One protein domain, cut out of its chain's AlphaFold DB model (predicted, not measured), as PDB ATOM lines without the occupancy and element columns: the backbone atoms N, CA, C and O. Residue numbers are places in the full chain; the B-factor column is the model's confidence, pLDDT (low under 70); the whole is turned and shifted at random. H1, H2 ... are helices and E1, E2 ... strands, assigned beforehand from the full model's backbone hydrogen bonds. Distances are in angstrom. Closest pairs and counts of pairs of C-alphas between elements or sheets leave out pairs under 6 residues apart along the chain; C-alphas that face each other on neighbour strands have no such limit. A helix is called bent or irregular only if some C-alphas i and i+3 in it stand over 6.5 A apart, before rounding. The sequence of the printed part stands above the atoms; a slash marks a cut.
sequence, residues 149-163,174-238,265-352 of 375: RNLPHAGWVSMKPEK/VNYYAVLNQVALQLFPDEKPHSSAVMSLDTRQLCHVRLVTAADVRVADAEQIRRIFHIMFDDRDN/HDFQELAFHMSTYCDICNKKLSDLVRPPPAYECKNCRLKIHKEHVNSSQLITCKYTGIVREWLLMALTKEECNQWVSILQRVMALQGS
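What this domain is: This is residues 149 to 163, 174 to 238 and 265 to 352 of the 375 residues of the protein "Non-specific serine/threonine protein kinase" of Dictyocaulus viviparus (UniProt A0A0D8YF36). Two lobes follow each other along the longest axis: a larger one, in which a seven-strand sheet is curled like part of a barrel and folded back on itself, with the long helix H2 packed on it, mostly on E5 and E6, and a smaller one, in which the little sheet E7, E8, E9 sits among long loops. The large sheet has the order E4, E3, E2, E1, E10, E6, E5, the small one E7, E8, E9, and both are antiparallel throughout. The printed part has 168 residues, with ten named strands and two named helices in the order E1 to E5, H1, E6 to E10, H2; its class is mixed, helices and strands, and under half of the residues, 78, are in named elements. The whole is compact, with a radius of gyration of the C-alphas of 17.9 A, and elongated in outline, spanning 55 by 35 by 31 A.

Where its parts are: Start at Arg 149 and go on to C-alpha 153 at (242.715, 166.709, 125.978), where E1, residues 153 to 159, begins and runs 17.3 A. Past the first cut, E2 is residues 174 to 180, 18.2 A long, and E3 is residues 184 to 188. Next come E4, residues 199 to 202, E5, residues 206 to 211 and 14.7 A long, the short helix H1, residues 222 to 225, and E6, residues 228 to 234 and 20.3 A long. Past the second cut, find C-alpha 267 at (221.841, 138.129, 125.886), where E7, residues 267 to 270, begins; E8 is residues 294 to 297 and E9 residues 303 to 305. E10, residues 323 to 330, is the longest strand, 22.5 A. H2, residues 333 to 351, runs 27.0 A and ends at C-alpha 351 at (242.907, 146.658, 130.355).

How they stand to each other: Begin with the large sheet, which is strongly twisted, with edge strands E4 and E5. It is a folded sheet, one sheet bent back into two leaves that face each other: E4 and E3 face E1, E10, E6 and E5, with E2 as the hinge. Look for N 157 and O 176, 2.9 A apart, between E1 and E2, and for N 179 and O 186, 2.8 A, in the hairpin E2 and E3. The hairpin E3 and E4 has N 187 and O 199 at 2.8 A, and E2, E3, E4 form a meander, each strand the antiparallel neighbour of the one before. On the other side of E1, N 158 and O 329 of E10 are 2.8 A apart; E10 and E6 have N 326 and O 231 at 2.8 A, and E6 and E5 have N 230 and O 210 at 2.8 A. H2 is on this sheet; its closest C-alphas with E5 are those of Gln 344 and Val 209, 6.1 A apart. H1 is only just not on it, with 4 pairs of C-alphas within 10 A. In H2 every O i to N i+4 pair is within hydrogen-bond range; H1 is too short for such a pair, and its one O i to N i+3 pair is not within range. E7, E8, E9 form a second meander of two hairpins, with N 268 and O 296 at 2.9 A and N 295 and O 304 at 2.8 A. E8 and E10 are apart, as are E9 and H2.

The domain as a whole: The two C-alphas farthest apart are those of His 194 and Val 289, 57.7 A. Residues 164 to 173 are not printed, with 12.3 A between C-alphas 163 and 174; residues 239 to 264 are not printed either, with 20.7 A between C-alphas 238 and 265. The links E7 to E8, 23 residues, and E9 to E10, 17 residues, are long. Mean pLDDT of the printed part is 84.2; 18 residues are under 70, among them 161 to 163, 193 to 195, 236 to 238 and 350 to 352.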
ATOM      1  N   ARG A 149     250.928 161.818 127.941       58.50
ATOM      2  CA  ARG A 149     251.604 162.981 128.535       58.50
ATOM      3  C   ARG A 149     250.896 164.297 128.188       58.50
ATOM      4  O   ARG A 149     251.051 165.262 128.922       58.50
ATOM      5  N   ASN A 150     250.110 164.303 127.110       64.75
ATOM      6  CA  ASN A 150     249.370 165.462 126.609       64.75
ATOM      7  C   ASN A 150     247.922 165.529 127.137       64.75
ATOM      8  O   ASN A 150     247.109 166.255 126.574       64.75
ATOM      9  N   LEU A 151     247.576 164.762 128.179       76.19
ATOM     10  CA  LEU A 151     246.334 164.981 128.923       76.19
ATOM     11  C   LEU A 151     246.507 166.187 129.871       76.19
ATOM     12  O   LEU A 151     247.571 166.311 130.485       76.19
ATOM     13  N   PRO A 152     245.481 167.036 130.047       83.19
ATOM     14  CA  PRO A 152     244.113 166.870 129.548       83.19
ATOM     15  C   PRO A 152     243.953 167.198 128.053       83.19
ATOM     16  O   PRO A 152     244.511 168.174 127.562       83.19
ATOM     17  N   HIS A 153     243.165 166.392 127.336       90.00
ATOM     18  CA  HIS A 153     242.715 166.709 125.978       90.00
ATOM     19  C   HIS A 153     241.342 167.370 126.068       90.00
ATOM     20  O   HIS A 153     240.444 166.813 126.699       90.00
ATOM     21  N   ALA A 154     241.185 168.546 125.465       92.50
ATOM     22  CA  ALA A 154     239.948 169.308 125.534       92.50
ATOM     23  C   ALA A 154     239.514 169.818 124.157       92.50
ATOM     24  O   ALA A 154     240.347 170.009 123.271       92.50
ATOM     25  N   GLY A 155     238.211 170.021 123.987       93.50
ATOM     26  CA  GLY A 155     237.639 170.549 122.754       93.50
ATOM     27  C   GLY A 155     236.114 170.543 122.757       93.50
ATOM     28  O   GLY A 155     235.472 169.862 123.557       93.50
ATOM     29  N   TRP A 156     235.525 171.305 121.840       95.50
ATOM     30  CA  TRP A 156     234.076 171.354 121.671       95.50
ATOM     31  C   TRP A 156     233.549 170.078 121.013       95.50
ATOM     32  O   TRP A 156     234.051 169.632 119.982       95.50
ATOM     33  N   VAL A 157     232.490 169.517 121.591       94.25
ATOM     34  CA  VAL A 157     231.743 168.392 121.026       94.25
ATOM     35  C   VAL A 157     230.254 168.683 121.092       94.25
ATOM     36  O   VAL A 157     229.762 169.300 122.035       94.25
ATOM     37  N   SER A 158     229.501 168.210 120.112       93.12
ATOM     38  CA  SER A 158     228.047 168.245 120.166       93.12
ATOM     39  C   SER A 158     227.510 166.881 120.572       93.12
ATOM     40  O   SER A 158     227.835 165.868 119.962       93.12
ATOM     41  N   MET A 159     226.639 166.836 121.571       89.44
ATOM     42  CA  MET A 159     225.961 165.615 121.986       89.44
ATOM     43  C   MET A 159     224.531 165.595 121.459       89.44
ATOM     44  O   MET A 159     223.825 166.611 121.444       89.44
ATOM     45  N   LYS A 160     224.085 164.417 121.031       76.31
ATOM     46  CA  LYS A 160     222.681 164.192 120.704       76.31
ATOM     47  C   LYS A 160     221.880 163.999 122.002       76.31
ATOM     48  O   LYS A 160     222.234 163.118 122.781       76.31
ATOM     49  N   PRO A 161     220.781 164.742 122.226       64.44
ATOM     50  CA  PRO A 161     219.931 164.529 123.392       64.44
ATOM     51  C   PRO A 161     219.348 163.113 123.407       64.44
ATOM     52  O   PRO A 161     218.824 162.643 122.393       64.44
ATOM     53  N   GLU A 162     219.385 162.460 124.567       55.00
ATOM     54  CA  GLU A 162     218.910 161.082 124.762       55.00
ATOM     55  C   GLU A 162     217.378 160.952 124.609       55.00
ATOM     56  O   GLU A 162     216.865 159.900 124.233       55.00
ATOM     57  N   LYS A 163     216.618 162.042 124.814       50.72
ATOM     58  CA  LYS A 163     215.156 162.080 124.622       50.72
ATOM     59  C   LYS A 163     214.741 163.181 123.647       50.72
ATOM     60  O   LYS A 163     215.206 164.316 123.725       50.72
ATOM     61  N   VAL A 174     223.466 169.490 120.949       89.00
ATOM     62  CA  VAL A 174     223.798 170.452 122.008       89.00
ATOM     63  C   VAL A 174     225.307 170.478 122.183       89.00
ATOM     64  O   VAL A 174     225.914 169.421 122.327       89.00
ATOM     65  N   ASN A 175     225.905 171.666 122.145       91.94
ATOM     66  CA  ASN A 175     227.348 171.825 122.287       91.94
ATOM     67  C   ASN A 175     227.757 171.771 123.757       91.94
ATOM     68  O   ASN A 175     227.114 172.385 124.606       91.94
ATOM     69  N   TYR A 176     228.848 171.063 124.010       92.94
ATOM     70  CA  TYR A 176     229.526 170.966 125.287       92.94
ATOM     71  C   TYR A 176     231.026 171.124 125.065       92.94
ATOM     72  O   TYR A 176     231.563 170.701 124.039       92.94
ATOM     73  N   TYR A 177     231.709 171.691 126.046       93.88
ATOM     74  CA  TYR A 177     233.158 171.669 126.108       93.88
ATOM     75  C   TYR A 177     233.597 170.382 126.812       93.88
ATOM     76  O   TYR A 177     233.325 170.188 128.000       93.88
ATOM     77  N   ALA A 178     234.195 169.454 126.068       94.12
ATOM     78  CA  ALA A 178     234.657 168.177 126.593       94.12
ATOM     79  C   ALA A 178     236.092 168.291 127.094       94.12
ATOM     80  O   ALA A 178     236.955 168.802 126.388       94.12
ATOM     81  N   VAL A 179     236.359 167.748 128.279       93.62
ATOM     82  CA  VAL A 179     237.698 167.647 128.862       93.62
ATOM     83  C   VAL A 179     237.932 166.203 129.284       93.62
ATOM     84  O   VAL A 179     237.252 165.678 130.164       93.62
ATOM     85  N   LEU A 180     238.902 165.550 128.652       92.75
ATOM     86  CA  LEU A 180     239.377 164.220 129.009       92.75
ATOM     87  C   LEU A 180     240.676 164.339 129.791       92.75
ATOM     88  O   LEU A 180     241.675 164.845 129.283       92.75
ATOM     89  N   ASN A 181     240.673 163.815 131.009       88.62
ATOM     90  CA  ASN A 181     241.869 163.632 131.818       88.62
ATOM     91  C   ASN A 181     242.108 162.132 132.080       88.62
ATOM     92  O   ASN A 181     241.476 161.269 131.474       88.62
ATOM     93  N   GLN A 182     243.066 161.802 132.947       83.00
ATOM     94  CA  GLN A 182     243.411 160.405 133.249       83.00
ATOM     95  C   GLN A 182     242.335 159.658 134.054       83.00
ATOM     96  O   GLN A 182     242.394 158.435 134.154       83.00
ATOM     97  N   VAL A 183     241.393 160.388 134.651       85.31
ATOM     98  CA  VAL A 183     240.362 159.861 135.547       85.31
ATOM     99  C   VAL A 183     239.011 159.832 134.846       85.31
ATOM    100  O   VAL A 183     238.349 158.803 134.868       85.31
ATOM    101  N   ALA A 184     238.610 160.915 134.182       90.69
ATOM    102  CA  ALA A 184     237.280 161.064 133.611       90.69
ATOM    103  C   ALA A 184     237.268 161.847 132.288       90.69
ATOM    104  O   ALA A 184     238.122 162.699 132.027       90.69
ATOM    105  N   LEU A 185     236.243 161.571 131.484       93.19
ATOM    106  CA  LEU A 185     235.739 162.436 130.425       93.19
ATOM    107  C   LEU A 185     234.594 163.278 130.996       93.19
ATOM    108  O   LEU A 185     233.570 162.736 131.413       93.19
ATOM    109  N   GLN A 186     234.754 164.596 131.007       92.56
ATOM    110  CA  GLN A 186     233.793 165.535 131.582       92.56
ATOM    111  C   GLN A 186     233.260 166.477 130.504       92.56
ATOM    112  O   GLN A 186     234.017 166.930 129.649       92.56
ATOM    113  N   LEU A 187     231.960 166.768 130.547       91.81
ATOM    114  CA  LEU A 187     231.282 167.673 129.621       91.81
ATOM    115  C   LEU A 187     230.787 168.903 130.381       91.81
ATOM    116  O   LEU A 187     229.987 168.793 131.314       91.81
ATOM    117  N   PHE A 188     231.249 170.071 129.952       90.94
ATOM    118  CA  PHE A 188     230.906 171.370 130.516       90.94
ATOM    119  C   PHE A 188     230.007 172.152 129.554       90.94
ATOM    120  O   PHE A 188     230.093 171.962 128.340       90.94
ATOM    121  N   PRO A 189     229.125 173.023 130.064       88.56
ATOM    122  CA  PRO A 189     228.281 173.859 129.215       88.56
ATOM    123  C   PRO A 189     229.071 174.998 128.549       88.56
ATOM    124  O   PRO A 189     228.626 175.517 127.531       88.56
ATOM    125  N   ASP A 190     230.221 175.373 129.115       85.00
ATOM    126  CA  ASP A 190     231.092 176.451 128.647       85.00
ATOM    127  C   ASP A 190     232.576 176.075 128.843       85.00
ATOM    128  O   ASP A 190     232.894 175.154 129.598       85.00
ATOM    129  N   GLU A 191     233.479 176.786 128.169       82.88
ATOM    130  CA  GLU A 191     234.934 176.577 128.199       82.88
ATOM    131  C   GLU A 191     235.552 176.930 129.561       82.88
ATOM    132  O   GLU A 191     236.541 176.334 129.989       82.88
ATOM    133  N   LYS A 192     234.943 177.877 130.286       75.00
ATOM    134  CA  LYS A 192     235.430 178.320 131.596       75.00
ATOM    135  C   LYS A 192     235.028 177.317 132.693       75.00
ATOM    136  O   LYS A 192     233.837 177.188 132.992       75.00
ATOM    137  N   PRO A 193     235.986 176.702 133.415       56.38
ATOM    138  CA  PRO A 193     235.722 175.660 134.416       56.38
ATOM    139  C   PRO A 193     235.188 176.202 135.758       56.38
ATOM    140  O   PRO A 193     235.417 175.617 136.810       56.38
ATOM    141  N   HIS A 194     234.473 177.332 135.749       57.88
ATOM    142  CA  HIS A 194     233.785 177.856 136.938       57.88
ATOM    143  C   HIS A 194     232.459 177.117 137.183       57.88
ATOM    144  O   HIS A 194     231.873 177.216 138.259       57.88
ATOM    145  N   SER A 195     231.973 176.392 136.172       65.44
ATOM    146  CA  SER A 195     230.758 175.586 136.231       65.44
ATOM    147  C   SER A 195     231.093 174.121 136.510       65.44
ATOM    148  O   SER A 195     232.080 173.581 136.008       65.44
ATOM    149  N   SER A 196     230.275 173.460 137.331       75.50
ATOM    150  CA  SER A 196     230.383 172.017 137.533       75.50
ATOM    151  C   SER A 196     230.092 171.273 136.226       75.50
ATOM    152  O   SER A 196     229.246 171.688 135.430       75.50
ATOM    153  N   ALA A 197     230.802 170.164 136.000       84.31
ATOM    154  CA  ALA A 197     230.566 169.317 134.838       84.31
ATOM    155  C   ALA A 197     229.101 168.852 134.823       84.31
ATOM    156  O   ALA A 197     228.605 168.310 135.812       84.31
ATOM    157  N   VAL A 198     228.418 169.053 133.694       85.56
ATOM    158  CA  VAL A 198     227.017 168.641 133.506       85.56
ATOM    159  C   VAL A 198     226.929 167.125 133.392       85.56
ATOM    160  O   VAL A 198     225.978 166.512 133.869       85.56
ATOM    161  N   MET A 199     227.938 166.512 132.773       87.94
ATOM    162  CA  MET A 199     228.088 165.066 132.690       87.94
ATOM    163  C   MET A 199     229.542 164.690 132.949       87.94
ATOM    164  O   MET A 199     230.462 165.391 132.530       87.94
ATOM    165  N   SER A 200     229.744 163.565 133.624       89.44
ATOM    166  CA  SER A 200     231.063 163.016 133.916       89.44
ATOM    167  C   SER A 200     231.022 161.511 133.727       89.44
ATOM    168  O   SER A 200     230.099 160.853 134.201       89.44
ATOM    169  N   LEU A 201     232.028 160.990 133.040       89.50
ATOM    170  CA  LEU A 201     232.213 159.577 132.765       89.50
ATOM    171  C   LEU A 201     233.603 159.169 133.246       89.50
ATOM    172  O   LEU A 201     234.596 159.663 132.715       89.50
ATOM    173  N   ASP A 202     233.683 158.277 134.235       88.31
ATOM    174  CA  ASP A 202     234.970 157.716 134.651       88.31
ATOM    175  C   ASP A 202     235.549 156.900 133.490       88.31
ATOM    176  O   ASP A 202     234.888 156.057 132.883       88.31
ATOM    177  N   THR A 203     236.815 157.145 133.177       88.06
ATOM    178  CA  THR A 203     237.540 156.409 132.143       88.06
ATOM    179  C   THR A 203     237.501 154.897 132.383       88.06
ATOM    180  O   THR A 203     237.394 154.147 131.420       88.06
ATOM    181  N   ARG A 204     237.483 154.446 133.647       84.00
ATOM    182  CA  ARG A 204     237.381 153.032 134.066       84.00
ATOM    183  C   ARG A 204     236.062 152.371 133.687       84.00
ATOM    184  O   ARG A 204     235.994 151.143 133.629       84.00
ATOM    185  N   GLN A 205     235.025 153.170 133.461       84.94
ATOM    186  CA  GLN A 205     233.704 152.701 133.057       84.94
ATOM    187  C   GLN A 205     233.596 152.536 131.537       84.94
ATOM    188  O   GLN A 205     232.602 151.990 131.069       84.94
ATOM    189  N   LEU A 206     234.593 152.962 130.751       86.81
ATOM    190  CA  LEU A 206     234.565 152.838 129.294       86.81
ATOM    191  C   LEU A 206     234.535 151.367 128.859       86.81
ATOM    192  O   LEU A 206     235.479 150.599 129.063       86.81
ATOM    193  N   CYS A 207     233.447 150.988 128.193       84.38
ATOM    194  CA  CYS A 207     233.264 149.654 127.639       84.38
ATOM    195  C   CYS A 207     233.791 149.567 126.212       84.38
ATOM    196  O   CYS A 207     234.483 148.620 125.845       84.38
ATOM    197  N   HIS A 208     233.434 150.545 125.382       85.31
ATOM    198  CA  HIS A 208     233.726 150.506 123.958       85.31
ATOM    199  C   HIS A 208     233.696 151.903 123.343       85.31
ATOM    200  O   HIS A 208     232.753 152.653 123.579       85.31
ATOM    201  N   VAL A 209     234.686 152.228 122.507       90.44
ATOM    202  CA  VAL A 209     234.731 153.491 121.757       90.44
ATOM    203  C   VAL A 209     235.017 153.214 120.286       90.44
ATOM    204  O   VAL A 209     236.002 152.550 119.955       90.44
ATOM    205  N   ARG A 210     234.163 153.732 119.395       92.19
ATOM    206  CA  ARG A 210     234.335 153.611 117.939       92.19
ATOM    207  C   ARG A 210     233.742 154.783 117.168       92.19
ATOM    208  O   ARG A 210     232.865 155.483 117.663       92.19
ATOM    209  N   LEU A 211     234.146 154.909 115.910       92.12
ATOM    210  CA  LEU A 211     233.426 155.715 114.925       92.12
ATOM    211  C   LEU A 211     232.039 155.118 114.651       92.12
ATOM    212  O   LEU A 211     231.844 153.893 114.700       92.12
ATOM    213  N   VAL A 212     231.073 155.983 114.354       89.00
ATOM    214  CA  VAL A 212     229.741 155.527 113.949       89.00
ATOM    215  C   VAL A 212     229.671 155.220 112.462       89.00
ATOM    216  O   VAL A 212     230.476 155.668 111.649       89.00
ATOM    217  N   THR A 213     228.656 154.448 112.110       87.56
ATOM    218  CA  THR A 213     228.271 154.113 110.746       87.56
ATOM    219  C   THR A 213     226.858 154.630 110.470       87.56
ATOM    220  O   THR A 213     226.122 155.004 111.386       87.56
ATOM    221  N   ALA A 214     226.432 154.600 109.206       80.50
ATOM    222  CA  ALA A 214     225.068 154.981 108.824       80.50
ATOM    223  C   ALA A 214     223.975 154.149 109.529       80.50
ATOM    224  O   ALA A 214     222.845 154.614 109.680       80.50
ATOM    225  N   ALA A 215     224.306 152.938 109.996       76.38
ATOM    226  CA  ALA A 215     223.384 152.097 110.755       76.38
ATOM    227  C   ALA A 215     223.070 152.672 112.149       76.38
ATOM    228  O   ALA A 215     221.943 152.531 112.628       76.38
ATOM    229  N   ASP A 216     224.040 153.353 112.767       79.75
ATOM    230  CA  ASP A 216     223.926 153.909 114.119       79.75
ATOM    231  C   ASP A 216     223.116 155.216 114.127       79.75
ATOM    232  O   ASP A 216     222.302 155.457 115.019       79.75
ATOM    233  N   VAL A 217     223.302 156.066 113.108       80.25
ATOM    234  CA  VAL A 217     222.676 157.395 113.036       80.25
ATOM    235  C   VAL A 217     221.977 157.601 111.693       80.25
ATOM    236  O   VAL A 217     222.408 158.384 110.856       80.25
ATOM    237  N   ARG A 218     220.826 156.940 111.514       77.62
ATOM    238  CA  ARG A 218     220.055 156.940 110.249       77.62
ATOM    239  C   ARG A 218     219.582 158.312 109.746       77.62
ATOM    240  O   ARG A 218     219.186 158.426 108.595       77.62
ATOM    241  N   VAL A 219     219.546 159.323 110.613       79.38
ATOM    242  CA  VAL A 219     219.038 160.674 110.292       79.38
ATOM    243  C   VAL A 219     220.176 161.652 109.961       79.38
ATOM    244  O   VAL A 219     219.907 162.734 109.455       79.38
ATOM    245  N   ALA A 220     221.431 161.298 110.258       82.31
ATOM    246  CA  ALA A 220     222.579 162.156 109.985       82.31
ATOM    247  C   ALA A 220     223.048 162.001 108.534       82.31
ATOM    248  O   ALA A 220     222.963 160.917 107.954       82.31
ATOM    249  N   ASP A 221     223.557 163.089 107.959       86.25
ATOM    250  CA  ASP A 221     224.167 163.056 106.632       86.25
ATOM    251  C   ASP A 221     225.550 162.365 106.653       86.25
ATOM    252  O   ASP A 221     226.138 162.104 107.709       86.25
ATOM    253  N   ALA A 222     226.087 162.048 105.471       86.75
ATOM    254  CA  ALA A 222     227.364 161.342 105.343       86.75
ATOM    255  C   ALA A 222     228.558 162.117 105.934       86.75
ATOM    256  O   ALA A 222     229.541 161.501 106.348       86.75
ATOM    257  N   GLU A 223     228.481 163.448 105.987       88.00
ATOM    258  CA  GLU A 223     229.554 164.305 106.488       88.00
ATOM    259  C   GLU A 223     229.521 164.423 108.017       88.00
ATOM    260  O   GLU A 223     230.552 164.425 108.687       88.00
ATOM    261  N   GLN A 224     228.326 164.438 108.598       88.25
ATOM    262  CA  GLN A 224     228.082 164.321 110.028       88.25
ATOM    263  C   GLN A 224     228.507 162.947 110.536       88.25
ATOM    264  O   GLN A 224     229.216 162.879 111.533       88.25
ATOM    265  N   ILE A 225     228.159 161.858 109.840       89.69
ATOM    266  CA  ILE A 225     228.545 160.490 110.232       89.69
ATOM    267  C   ILE A 225     230.063 160.374 110.444       89.69
ATOM    268  O   ILE A 225     230.498 159.772 111.421       89.69
ATOM    269  N   ARG A 226     230.878 161.009 109.589       92.00
ATOM    270  CA  ARG A 226     232.351 161.003 109.701       92.00
ATOM    271  C   ARG A 226     232.893 161.754 110.919       92.00
ATOM    272  O   ARG A 226     234.054 161.567 111.273       92.00
ATOM    273  N   ARG A 227     232.077 162.602 111.539       94.62
ATOM    274  CA  ARG A 227     232.431 163.418 112.707       94.62
ATOM    275  C   ARG A 227     231.817 162.908 114.003       94.62
ATOM    276  O   ARG A 227     232.095 163.472 115.055       94.62
ATOM    277  N   ILE A 228     230.991 161.864 113.939       93.88
ATOM    278  CA  ILE A 228     230.328 161.291 115.105       93.88
ATOM    279  C   ILE A 228     231.086 160.045 115.571       93.88
ATOM    280  O   ILE A 228     231.470 159.173 114.787       93.88
ATOM    281  N   PHE A 229     231.251 159.932 116.879       94.94
ATOM    282  CA  PHE A 229     231.781 158.755 117.540       94.94
ATOM    283  C   PHE A 229     230.861 158.319 118.678       94.94
ATOM    284  O   PHE A 229     230.053 159.083 119.210       94.94
ATOM    285  N   HIS A 230     230.962 157.038 119.000       91.88
ATOM    286  CA  HIS A 230     230.112 156.348 119.946       91.88
ATOM    287  C   HIS A 230     230.947 155.827 121.110       91.88
ATOM    288  O   HIS A 230     231.950 155.139 120.896       91.88
ATOM    289  N   ILE A 231     230.498 156.140 122.322       92.00
ATOM    290  CA  ILE A 231     231.050 155.649 123.581       92.00
ATOM    291  C   ILE A 231     229.984 154.810 124.285       92.00
ATOM    292  O   ILE A 231     228.905 155.314 124.576       92.00
ATOM    293  N   MET A 232     230.310 153.563 124.607       87.31
ATOM    294  CA  MET A 232     229.548 152.721 125.530       87.31
ATOM    295  C   MET A 232     230.267 152.687 126.874       87.31
ATOM    296  O   MET A 232     231.488 152.499 126.894       87.31
ATOM    297  N   PHE A 233     229.537 152.803 127.977       86.62
ATOM    298  CA  PHE A 233     230.116 152.763 129.321       86.62
ATOM    299  C   PHE A 233     229.183 152.152 130.368       86.62
ATOM    300  O   PHE A 233     227.966 152.149 130.205       86.62
ATOM    301  N   ASP A 234     229.774 151.623 131.435       83.94
ATOM    302  CA  ASP A 234     229.087 150.921 132.519       83.94
ATOM    303  C   ASP A 234     228.588 151.907 133.590       83.94
ATOM    304  O   ASP A 234     229.381 152.520 134.304       83.94
ATOM    305  N   ASP A 235     227.270 152.057 133.727       75.25
ATOM    306  CA  ASP A 235     226.611 152.994 134.648       75.25
ATOM    307  C   ASP A 235     226.308 152.350 136.013       75.25
ATOM    308  O   ASP A 235     225.176 152.360 136.501       75.25
ATOM    309  N   ARG A 236     227.303 151.709 136.636       64.81
ATOM    310  CA  ARG A 236     227.098 151.025 137.934       64.81
ATOM    311  C   ARG A 236     227.075 151.975 139.124       64.81
ATOM    312  O   ARG A 236     226.399 151.678 140.104       64.81
ATOM    313  N   ASP A 237     227.766 153.108 139.017       55.03
ATOM    314  CA  ASP A 237     228.013 154.007 140.151       55.03
ATOM    315  C   ASP A 237     227.251 155.342 140.067       55.03
ATOM    316  O   ASP A 237     227.125 156.037 141.073       55.03
ATOM    317  N   ASN A 238     226.694 155.722 138.906       51.62
ATOM    318  CA  ASN A 238     226.097 157.054 138.714       51.62
ATOM    319  C   ASN A 238     224.576 157.111 138.983       51.62
ATOM    320  O   ASN A 238     223.890 158.061 138.589       51.62
ATOM    321  N   HIS A 265     226.397 137.570 131.212       83.00
ATOM    322  CA  HIS A 265     225.891 138.262 130.017       83.00
ATOM    323  C   HIS A 265     224.371 138.453 130.059       83.00
ATOM    324  O   HIS A 265     223.643 137.529 130.410       83.00
ATOM    325  N   ASP A 266     223.900 139.619 129.607       84.88
ATOM    326  CA  ASP A 266     222.495 139.860 129.248       84.88
ATOM    327  C   ASP A 266     222.334 139.682 127.731       84.88
ATOM    328  O   ASP A 266     222.599 140.598 126.946       84.88
ATOM    329  N   PHE A 267     221.995 138.464 127.302       87.62
ATOM    330  CA  PHE A 267     221.841 138.129 125.886       87.62
ATOM    331  C   PHE A 267     220.434 138.451 125.372       87.62
ATOM    332  O   PHE A 267     219.428 138.062 125.962       87.62
ATOM    333  N   GLN A 268     220.372 139.085 124.202       87.75
ATOM    334  CA  GLN A 268     219.156 139.261 123.415       87.75
ATOM    335  C   GLN A 268     219.206 138.371 122.171       87.75
ATOM    336  O   GLN A 268     220.213 138.345 121.466       87.75
ATOM    337  N   GLU A 269     218.126 137.637 121.893       90.88
ATOM    338  CA  GLU A 269     218.009 136.836 120.668       90.88
ATOM    339  C   GLU A 269     217.840 137.764 119.458       90.88
ATOM    340  O   GLU A 269     216.961 138.628 119.459       90.88
ATOM    341  N   LEU A 270     218.686 137.604 118.437       86.38
ATOM    342  CA  LEU A 270     218.678 138.413 117.217       86.38
ATOM    343  C   LEU A 270     218.869 137.545 115.970       86.38
ATOM    344  O   LEU A 270     219.595 136.553 115.971       86.38
ATOM    345  N   ALA A 271     218.242 137.974 114.876       88.50
ATOM    346  CA  ALA A 271     218.406 137.410 113.545       88.50
ATOM    347  C   ALA A 271     219.317 138.323 112.712       88.50
ATOM    348  O   ALA A 271     218.955 139.457 112.389       88.50
ATOM    349  N   PHE A 272     220.516 137.855 112.365       86.50
ATOM    350  CA  PHE A 272     221.462 138.650 111.582       86.50
ATOM    351  C   PHE A 272     221.261 138.419 110.083       86.50
ATOM    352  O   PHE A 272     221.531 137.339 109.580       86.50
ATOM    353  N   HIS A 273     220.859 139.446 109.337       83.50
ATOM    354  CA  HIS A 273     220.716 139.357 107.872       83.50
ATOM    355  C   HIS A 273     221.922 139.918 107.098       83.50
ATOM    356  O   HIS A 273     222.033 139.746 105.887       83.50
ATOM    357  N   MET A 274     222.854 140.572 107.795       80.81
ATOM    358  CA  MET A 274     224.095 141.126 107.238       80.81
ATOM    359  C   MET A 274     225.297 140.275 107.647       80.81
ATOM    360  O   MET A 274     225.203 139.534 108.616       80.81
ATOM    361  N   SER A 275     226.421 140.341 106.927       86.19
ATOM    362  CA  SER A 275     227.615 139.524 107.209       86.19
ATOM    363  C   SER A 275     228.089 139.667 108.665       86.19
ATOM    364  O   SER A 275     228.724 140.657 109.017       86.19
ATOM    365  N   THR A 276     227.819 138.649 109.481       87.25
ATOM    366  CA  THR A 276     228.113 138.600 110.917       87.25
ATOM    367  C   THR A 276     228.683 137.223 111.225       87.25
ATOM    368  O   THR A 276     228.239 136.235 110.638       87.25
ATOM    369  N   TYR A 277     229.650 137.141 112.135       89.94
ATOM    370  CA  TYR A 277     230.335 135.903 112.512       89.94
ATOM    371  C   TYR A 277     230.256 135.693 114.020       89.94
ATOM    372  O   TYR A 277     230.150 136.655 114.775       89.94
ATOM    373  N   CYS A 278     230.270 134.433 114.442       90.56
ATOM    374  CA  CYS A 278     230.242 134.061 115.847       90.56
ATOM    375  C   CYS A 278     231.614 134.241 116.487       90.56
ATOM    376  O   CYS A 278     232.584 133.676 115.999       90.56
ATOM    377  N   ASP A 279     231.664 134.908 117.637       88.94
ATOM    378  CA  ASP A 279     232.909 135.178 118.366       88.94
ATOM    379  C   ASP A 279     233.550 133.927 119.007       88.94
ATOM    380  O   ASP A 279     234.679 133.985 119.484       88.94
ATOM    381  N   ILE A 280     232.842 132.789 119.036       88.50
ATOM    382  CA  ILE A 280     233.343 131.519 119.595       88.50
ATOM    383  C   ILE A 280     233.892 130.608 118.494       88.50
ATOM    384  O   ILE A 280     235.016 130.124 118.587       88.50
ATOM    385  N   CYS A 281     233.112 130.362 117.439       89.62
ATOM    386  CA  CYS A 281     233.486 129.402 116.394       89.62
ATOM    387  C   CYS A 281     233.925 130.048 115.070       89.62
ATOM    388  O   CYS A 281     234.273 129.326 114.137       89.62
ATOM    389  N   ASN A 282     233.844 131.378 114.950       89.19
ATOM    390  CA  ASN A 282     234.109 132.158 113.735       89.19
ATOM    391  C   ASN A 282     233.267 131.764 112.503       89.19
ATOM    392  O   ASN A 282     233.535 132.221 111.393       89.19
ATOM    393  N   LYS A 283     232.218 130.946 112.668       89.69
ATOM    394  CA  LYS A 283     231.258 130.632 111.598       89.69
ATOM    395  C   LYS A 283     230.246 131.758 111.435       89.69
ATOM    396  O   LYS A 283     229.965 132.506 112.372       89.69
ATOM    397  N   LYS A 284     229.662 131.848 110.243       89.06
ATOM    398  CA  LYS A 284     228.656 132.856 109.903       89.06
ATOM    399  C   LYS A 284     227.426 132.741 110.823       89.06
ATOM    400  O   LYS A 284     226.909 131.647 111.051       89.06
ATOM    401  N   LEU A 285     226.974 133.877 111.344       88.56
ATOM    402  CA  LEU A 285     225.729 134.057 112.101       88.56
ATOM    403  C   LEU A 285     224.584 134.578 111.232       88.56
ATOM    404  O   LEU A 285     223.485 134.786 111.733       88.56
ATOM    405  N   SER A 286     224.843 134.822 109.948       86.94
ATOM    406  CA  SER A 286     223.882 135.443 109.055       86.94
ATOM    407  C   SER A 286     223.546 134.657 107.807       86.94
ATOM    408  O   SER A 286     224.407 134.070 107.149       86.94
ATOM    409  N   ASP A 287     222.269 134.732 107.454       85.44
ATOM    410  CA  ASP A 287     221.684 134.197 106.234       85.44
ATOM    411  C   ASP A 287     220.598 135.170 105.743       85.44
ATOM    412  O   ASP A 287     219.955 135.861 106.539       85.44
ATOM    413  N   LEU A 288     220.425 135.263 104.425       76.00
ATOM    414  CA  LEU A 288     219.472 136.185 103.807       76.00
ATOM    415  C   LEU A 288     218.025 135.710 103.964       76.00
ATOM    416  O   LEU A 288     217.131 136.541 104.077       76.00
ATOM    417  N   VAL A 289     217.794 134.395 103.988       79.81
ATOM    418  CA  VAL A 289     216.445 133.811 104.010       79.81
ATOM    419  C   VAL A 289     216.096 133.315 105.406       79.81
ATOM    420  O   VAL A 289     214.992 133.559 105.892       79.81
ATOM    421  N   ARG A 290     217.028 132.625 106.070       81.69
ATOM    422  CA  ARG A 290     216.767 132.031 107.385       81.69
ATOM    423  C   ARG A 290     218.022 132.052 108.256       81.69
ATOM    424  O   ARG A 290     218.718 131.039 108.337       81.69
ATOM    425  N   PRO A 291     218.342 133.198 108.878       83.94
ATOM    426  CA  PRO A 291     219.533 133.309 109.704       83.94
ATOM    427  C   PRO A 291     219.491 132.315 110.869       83.94
ATOM    428  O   PRO A 291     218.414 132.064 111.423       83.94
ATOM    429  N   PRO A 292     220.643 131.722 111.230       85.12
ATOM    430  CA  PRO A 292     220.720 130.816 112.361       85.12
ATOM    431  C   PRO A 292     220.342 131.552 113.658       85.12
ATOM    432  O   PRO A 292     220.657 132.738 113.794       85.12
ATOM    433  N   PRO A 293     219.694 130.875 114.626       88.44
ATOM    434  CA  PRO A 293     219.399 131.465 115.924       88.44
ATOM    435  C   PRO A 293     220.678 131.945 116.612       88.44
ATOM    436  O   PRO A 293     221.642 131.190 116.772       88.44
ATOM    437  N   ALA A 294     220.691 133.207 117.024       92.62
ATOM    438  CA  ALA A 294     221.869 133.843 117.579       92.62
ATOM    439  C   ALA A 294     221.510 134.771 118.737       92.62
ATOM    440  O   ALA A 294     220.403 135.300 118.823       92.62
ATOM    441  N   TYR A 295     222.483 134.984 119.611       92.19
ATOM    442  CA  TYR A 295     222.415 135.927 120.711       92.19
ATOM    443  C   TYR A 295     223.431 137.049 120.512       92.19
ATOM    444  O   TYR A 295     224.561 136.802 120.090       92.19
ATOM    445  N   GLU A 296     223.044 138.269 120.875       90.38
ATOM    446  CA  GLU A 296     223.951 139.396 121.084       90.38
ATOM    447  C   GLU A 296     223.871 139.833 122.542       90.38
ATOM    448  O   GLU A 296     222.786 140.093 123.062       90.38
ATOM    449  N   CYS A 297     225.012 139.911 123.221       86.00
ATOM    450  CA  CYS A 297     225.049 140.483 124.560       86.00
ATOM    451  C   CYS A 297     224.804 141.990 124.464       86.00
ATOM    452  O   CYS A 297     225.563 142.693 123.791       86.00
ATOM    453  N   LYS A 298     223.801 142.507 125.178       80.38
ATOM    454  CA  LYS A 298     223.493 143.947 125.179       80.38
ATOM    455  C   LYS A 298     224.657 144.787 125.707       80.38
ATOM    456  O   LYS A 298     224.882 145.899 125.234       80.38
ATOM    457  N   ASN A 299     225.442 144.218 126.623       74.25
ATOM    458  CA  ASN A 299     226.469 144.952 127.358       74.25
ATOM    459  C   ASN A 299     227.829 144.955 126.650       74.25
ATOM    460  O   ASN A 299     228.470 145.994 126.529       74.25
ATOM    461  N   CYS A 300     228.288 143.794 126.168       75.31
ATOM    462  CA  CYS A 300     229.603 143.660 125.529       75.31
ATOM    463  C   CYS A 300     229.548 143.431 124.013       75.31
ATOM    464  O   CYS A 300     230.597 143.327 123.383       75.31
ATOM    465  N   ARG A 301     228.344 143.356 123.423       83.19
ATOM    466  CA  ARG A 301     228.107 143.167 121.978       83.19
ATOM    467  C   ARG A 301     228.691 141.877 121.388       83.19
ATOM    468  O   ARG A 301     228.765 141.761 120.161       83.19
ATOM    469  N   LEU A 302     229.054 140.924 122.253       86.06
ATOM    470  CA  LEU A 302     229.465 139.563 121.909       86.06
ATOM    471  C   LEU A 302     228.319 138.851 121.189       86.06
ATOM    472  O   LEU A 302     227.201 138.812 121.709       86.06
ATOM    473  N   LYS A 303     228.604 138.287 120.017       92.06
ATOM    474  CA  LYS A 303     227.646 137.605 119.149       92.06
ATOM    475  C   LYS A 303     227.973 136.125 119.075       92.06
ATOM    476  O   LYS A 303     229.059 135.718 118.654       92.06
ATOM    477  N   ILE A 304     227.014 135.296 119.455       92.62
ATOM    478  CA  ILE A 304     227.188 133.847 119.505       92.62
ATOM    479  C   ILE A 304     225.982 133.133 118.908       92.62
ATOM    480  O   ILE A 304     224.867 133.646 118.950       92.62
ATOM    481  N   HIS A 305     226.188 131.937 118.357       93.06
ATOM    482  CA  HIS A 305     225.073 131.040 118.048       93.06
ATOM    483  C   HIS A 305     224.334 130.675 119.336       93.06
ATOM    484  O   HIS A 305     224.946 130.604 120.407       93.06
ATOM    485  N   LYS A 306     223.034 130.392 119.228       90.69
ATOM    486  CA  LYS A 306     222.202 129.956 120.357       90.69
ATOM    487  C   LYS A 306     222.793 128.736 121.065       90.69
ATOM    488  O   LYS A 306     222.793 128.677 122.291       90.69
ATOM    489  N   GLU A 307     223.384 127.818 120.305       88.75
ATOM    490  CA  GLU A 307     224.046 126.616 120.830       88.75
ATOM    491  C   GLU A 307     225.270 126.916 121.719       88.75
ATOM    492  O   GLU A 307     225.633 126.097 122.562       88.75
ATOM    493  N   HIS A 308     225.912 128.080 121.572       89.62
ATOM    494  CA  HIS A 308     227.127 128.411 122.320       89.62
ATOM    495  C   HIS A 308     226.877 129.118 123.658       89.62
ATOM    496  O   HIS A 308     227.839 129.363 124.388       89.62
ATOM    497  N   VAL A 309     225.625 129.423 124.018       86.00
ATOM    498  CA  VAL A 309     225.302 130.145 125.266       86.00
ATOM    499  C   VAL A 309     225.772 129.400 126.523       86.00
ATOM    500  O   VAL A 309     226.227 130.022 127.475       86.00
ATOM    501  N   ASN A 310     225.764 128.065 126.484       83.31
ATOM    502  CA  ASN A 310     226.231 127.200 127.572       83.31
ATOM    503  C   ASN A 310     227.631 126.612 127.308       83.31
ATOM    504  O   ASN A 310     228.054 125.677 127.986       83.31
ATOM    505  N   SER A 311     228.355 127.118 126.303       83.06
ATOM    506  CA  SER A 311     229.688 126.613 125.967       83.06
ATOM    507  C   SER A 311     230.700 126.952 127.062       83.06
ATOM    508  O   SER A 311     230.743 128.070 127.585       83.06
ATOM    509  N   SER A 312     231.601 126.015 127.365       79.94
ATOM    510  CA  SER A 312     232.730 126.260 128.270       79.94
ATOM    511  C   SER A 312     233.657 127.369 127.755       79.94
ATOM    512  O   SER A 312     234.254 128.073 128.569       79.94
ATOM    513  N   GLN A 313     233.696 127.588 126.436       81.56
ATOM    514  CA  GLN A 313     234.486 128.626 125.763       81.56
ATOM    515  C   GLN A 313     233.906 130.040 125.915       81.56
ATOM    516  O   GLN A 313     234.595 131.014 125.615       81.56
ATOM    517  N   LEU A 314     232.663 130.184 126.392       82.75
ATOM    518  CA  LEU A 314     232.082 131.498 126.647       82.75
ATOM    519  C   LEU A 314     232.868 132.195 127.768       82.75
ATOM    520  O   LEU A 314     233.033 131.638 128.849       82.75
ATOM    521  N   ILE A 315     233.366 133.403 127.540       81.12
ATOM    522  CA  ILE A 315     234.047 134.185 128.585       81.12
ATOM    523  C   ILE A 315     233.031 134.966 129.422       81.12
ATOM    524  O   ILE A 315     231.961 135.304 128.924       81.12
ATOM    525  N   THR A 316     233.358 135.289 130.675       79.44
ATOM    526  CA  THR A 316     232.492 136.119 131.529       79.44
ATOM    527  C   THR A 316     232.347 137.528 130.964       79.44
ATOM    528  O   THR A 316     233.320 138.115 130.481       79.44
ATOM    529  N   CYS A 317     231.139 138.088 131.029       78.00
ATOM    530  CA  CYS A 317     230.899 139.454 130.586       78.00
ATOM    531  C   CYS A 317     231.736 140.442 131.404       78.00
ATOM    532  O   CYS A 317     231.683 140.457 132.633       78.00
ATOM    533  N   LYS A 318     232.496 141.305 130.720       68.56
ATOM    534  CA  LYS A 318     233.293 142.354 131.376       68.56
ATOM    535  C   LYS A 318     232.435 143.515 131.900       68.56
ATOM    536  O   LYS A 318     232.906 144.260 132.761       68.56
ATOM    537  N   TYR A 319     231.203 143.645 131.404       70.00
ATOM    538  CA  TYR A 319     230.295 144.770 131.637       70.00
ATOM    539  C   TYR A 319     228.974 144.222 132.185       70.00
ATOM    540  O   TYR A 319     228.075 143.847 131.438       70.00
ATOM    541  N   THR A 320     228.905 144.060 133.503       63.91
ATOM    542  CA  THR A 320     227.788 143.385 134.186       63.91
ATOM    543  C   THR A 320     226.738 144.362 134.725       63.91
ATOM    544  O   THR A 320     225.853 143.936 135.462       63.91
ATOM    545  N   GLY A 321     226.867 145.664 134.446       66.62
ATOM    546  CA  GLY A 321     225.905 146.698 134.833       66.62
ATOM    547  C   GLY A 321     225.049 147.204 133.672       66.62
ATOM    548  O   GLY A 321     225.044 146.629 132.584       66.62
ATOM    549  N   ILE A 322     224.297 148.277 133.932       68.62
ATOM    550  CA  ILE A 322     223.506 148.982 132.918       68.62
ATOM    551  C   ILE A 322     224.488 149.736 132.022       68.62
ATOM    552  O   ILE A 322     225.138 150.673 132.475       68.62
ATOM    553  N   VAL A 323     224.610 149.336 130.757       73.25
ATOM    554  CA  VAL A 323     225.497 150.026 129.815       73.25
ATOM    555  C   VAL A 323     224.741 151.171 129.148       73.25
ATOM    556  O   VAL A 323     223.706 150.950 128.522       73.25
ATOM    557  N   ARG A 324     225.261 152.395 129.271       81.12
ATOM    558  CA  ARG A 324     224.749 153.576 128.565       81.12
ATOM    559  C   ARG A 324     225.581 153.880 127.328       81.12
ATOM    560  O   ARG A 324     226.745 153.488 127.228       81.12
ATOM    561  N   GLU A 325     224.968 154.609 126.402       85.00
ATOM    562  CA  GLU A 325     225.593 155.064 125.164       85.00
ATOM    563  C   GLU A 325     225.627 156.590 125.070       85.00
ATOM    564  O   GLU A 325     224.631 157.269 125.316       85.00
ATOM    565  N   TRP A 326     226.772 157.136 124.661       90.56
ATOM    566  CA  TRP A 326     226.927 158.530 124.259       90.56
ATOM    567  C   TRP A 326     227.286 158.617 122.779       90.56
ATOM    568  O   TRP A 326     228.249 158.005 122.317       90.56
ATOM    569  N   LEU A 327     226.534 159.442 122.049       91.25
ATOM    570  CA  LEU A 327     226.846 159.853 120.683       91.25
ATOM    571  C   LEU A 327     227.339 161.298 120.701       91.25
ATOM    572  O   LEU A 327     226.561 162.224 120.958       91.25
ATOM    573  N   LEU A 328     228.628 161.467 120.418       93.81
ATOM    574  CA  LEU A 328     229.316 162.752 120.398       93.81
ATOM    575  C   LEU A 328     229.777 163.069 118.978       93.81
ATOM    576  O   LEU A 328     230.228 162.187 118.254       93.81
ATOM    577  N   MET A 329     229.659 164.329 118.584       94.31
ATOM    578  CA  MET A 329     230.076 164.849 117.289       94.31
ATOM    579  C   MET A 329     231.194 165.869 117.495       94.31
ATOM    580  O   MET A 329     230.994 166.851 118.201       94.31
ATOM    581  N   ALA A 330     232.354 165.646 116.889       95.44
ATOM    582  CA  ALA A 330     233.447 166.618 116.879       95.44
ATOM    583  C   ALA A 330     233.215 167.710 115.817       95.44
ATOM    584  O   ALA A 330     232.367 167.557 114.929       95.44
ATOM    585  N   LEU A 331     233.983 168.804 115.871       93.56
ATOM    586  CA  LEU A 331     233.874 169.879 114.877       93.56
ATOM    587  C   LEU A 331     234.346 169.399 113.500       93.56
ATOM    588  O   LEU A 331     233.694 169.669 112.482       93.56
ATOM    589  N   THR A 332     235.436 168.629 113.485       94.19
ATOM    590  CA  THR A 332     236.090 168.093 112.285       94.19
ATOM    591  C   THR A 332     236.231 166.568 112.336       94.19
ATOM    592  O   THR A 332     236.088 165.929 113.384       94.19
ATOM    593  N   LYS A 333     236.490 165.948 111.180       93.56
ATOM    594  CA  LYS A 333     236.732 164.498 111.087       93.56
ATOM    595  C   LYS A 333     238.043 164.128 111.783       93.56
ATOM    596  O   LYS A 333     238.153 163.070 112.400       93.56
ATOM    597  N   GLU A 334     239.033 164.998 111.676       94.00
ATOM    598  CA  GLU A 334     240.363 164.851 112.250       94.00
ATOM    599  C   GLU A 334     240.275 164.837 113.779       94.00
ATOM    600  O   GLU A 334     240.782 163.906 114.406       94.00
ATOM    601  N   GLU A 335     239.525 165.775 114.366       94.19
ATOM    602  CA  GLU A 335     239.229 165.785 115.802       94.19
ATOM    603  C   GLU A 335     238.448 164.543 116.239       94.19
ATOM    604  O   GLU A 335     238.777 163.944 117.258       94.19
ATOM    605  N   CYS A 336     237.448 164.104 115.467       94.88
ATOM    606  CA  CYS A 336     236.706 162.873 115.760       94.88
ATOM    607  C   CYS A 336     237.648 161.657 115.866       94.88
ATOM    608  O   CYS A 336     237.605 160.900 116.840       94.88
ATOM    609  N   ASN A 337     238.559 161.503 114.900       92.75
ATOM    610  CA  ASN A 337     239.558 160.433 114.916       92.75
ATOM    611  C   ASN A 337     240.531 160.568 116.096       92.75
ATOM    612  O   ASN A 337     240.910 159.559 116.696       92.75
ATOM    613  N   GLN A 338     240.920 161.795 116.443       93.31
ATOM    614  CA  GLN A 338     241.775 162.070 117.593       93.31
ATOM    615  C   GLN A 338     241.089 161.673 118.908       93.31
ATOM    616  O   GLN A 338     241.689 160.941 119.699       93.31
ATOM    617  N   TRP A 339     239.828 162.067 119.106       94.88
ATOM    618  CA  TRP A 339     239.009 161.673 120.255       94.88
ATOM    619  C   TRP A 339     238.923 160.153 120.390       94.88
ATOM    620  O   TRP A 339     239.244 159.609 121.450       94.88
ATOM    621  N   VAL A 340     238.562 159.452 119.309       93.69
ATOM    622  CA  VAL A 340     238.477 157.983 119.298       93.69
ATOM    623  C   VAL A 340     239.827 157.348 119.631       93.69
ATOM    624  O   VAL A 340     239.886 156.465 120.485       93.69
ATOM    625  N   SER A 341     240.919 157.813 119.018       91.19
ATOM    626  CA  SER A 341     242.258 157.257 119.244       91.19
ATOM    627  C   SER A 341     242.730 157.436 120.690       91.19
ATOM    628  O   SER A 341     243.256 156.492 121.287       91.19
ATOM    629  N   ILE A 342     242.537 158.622 121.277       90.94
ATOM    630  CA  ILE A 342     242.941 158.893 122.663       90.94
ATOM    631  C   ILE A 342     242.097 158.061 123.631       90.94
ATOM    632  O   ILE A 342     242.665 157.403 124.502       90.94
ATOM    633  N   LEU A 343     240.772 158.021 123.458       91.75
ATOM    634  CA  LEU A 343     239.876 157.243 124.317       91.75
ATOM    635  C   LEU A 343     240.163 155.734 124.246       91.75
ATOM    636  O   LEU A 343     240.265 155.083 125.284       91.75
ATOM    637  N   GLN A 344     240.377 155.178 123.049       89.56
ATOM    638  CA  GLN A 344     240.769 153.773 122.883       89.56
ATOM    639  C   GLN A 344     242.107 153.465 123.568       89.56
ATOM    640  O   GLN A 344     242.267 152.406 124.176       89.56
ATOM    641  N   ARG A 345     243.069 154.397 123.519       86.19
ATOM    642  CA  ARG A 345     244.348 154.249 124.224       86.19
ATOM    643  C   ARG A 345     244.163 154.280 125.741       86.19
ATOM    644  O   ARG A 345     244.760 153.454 126.425       86.19
ATOM    645  N   VAL A 346     243.329 155.184 126.260       86.62
ATOM    646  CA  VAL A 346     242.979 155.235 127.690       86.62
ATOM    647  C   VAL A 346     242.355 153.909 128.139       86.62
ATOM    648  O   VAL A 346     242.789 153.346 129.142       86.62
ATOM    649  N   MET A 347     241.428 153.352 127.352       84.94
ATOM    650  CA  MET A 347     240.836 152.038 127.626       84.94
ATOM    651  C   MET A 347     241.873 150.905 127.640       84.94
ATOM    652  O   MET A 347     241.836 150.036 128.511       84.94
ATOM    653  N   ALA A 348     242.812 150.900 126.689       79.94
ATOM    654  CA  ALA A 348     243.825 149.850 126.584       79.94
ATOM    655  C   ALA A 348     244.748 149.795 127.816       79.94
ATOM    656  O   ALA A 348     245.069 148.705 128.288       79.94
ATOM    657  N   LEU A 349     245.119 150.951 128.381       74.88
ATOM    658  CA  LEU A 349     245.948 151.037 129.595       74.88
ATOM    659  C   LEU A 349     245.241 150.480 130.832       74.88
ATOM    660  O   LEU A 349     245.868 149.906 131.722       74.88
ATOM    661  N   GLN A 350     243.925 150.651 130.902       68.12
ATOM    662  CA  GLN A 350     243.130 150.118 132.005       68.12
ATOM    663  C   GLN A 350     242.925 148.608 131.870       68.12
ATOM    664  O   GLN A 350     242.831 147.907 132.876       68.12
ATOM    665  N   GLY A 351     242.937 148.090 130.639       54.41
ATOM    666  CA  GLY A 351     242.907 146.658 130.355       54.41
ATOM    667  C   GLY A 351     244.190 145.902 130.730       54.41
ATOM    668  O   GLY A 351     244.118 144.691 130.934       54.41
ATOM    669  N   SER A 352     245.342 146.579 130.853       46.09
ATOM    670  CA  SER A 352     246.630 145.949 131.202       46.09
ATOM    671  C   SER A 352     246.878 145.751 132.703       46.09
ATOM    672  O   SER A 352     247.874 145.131 133.063       46.09
TER     673      SER A 352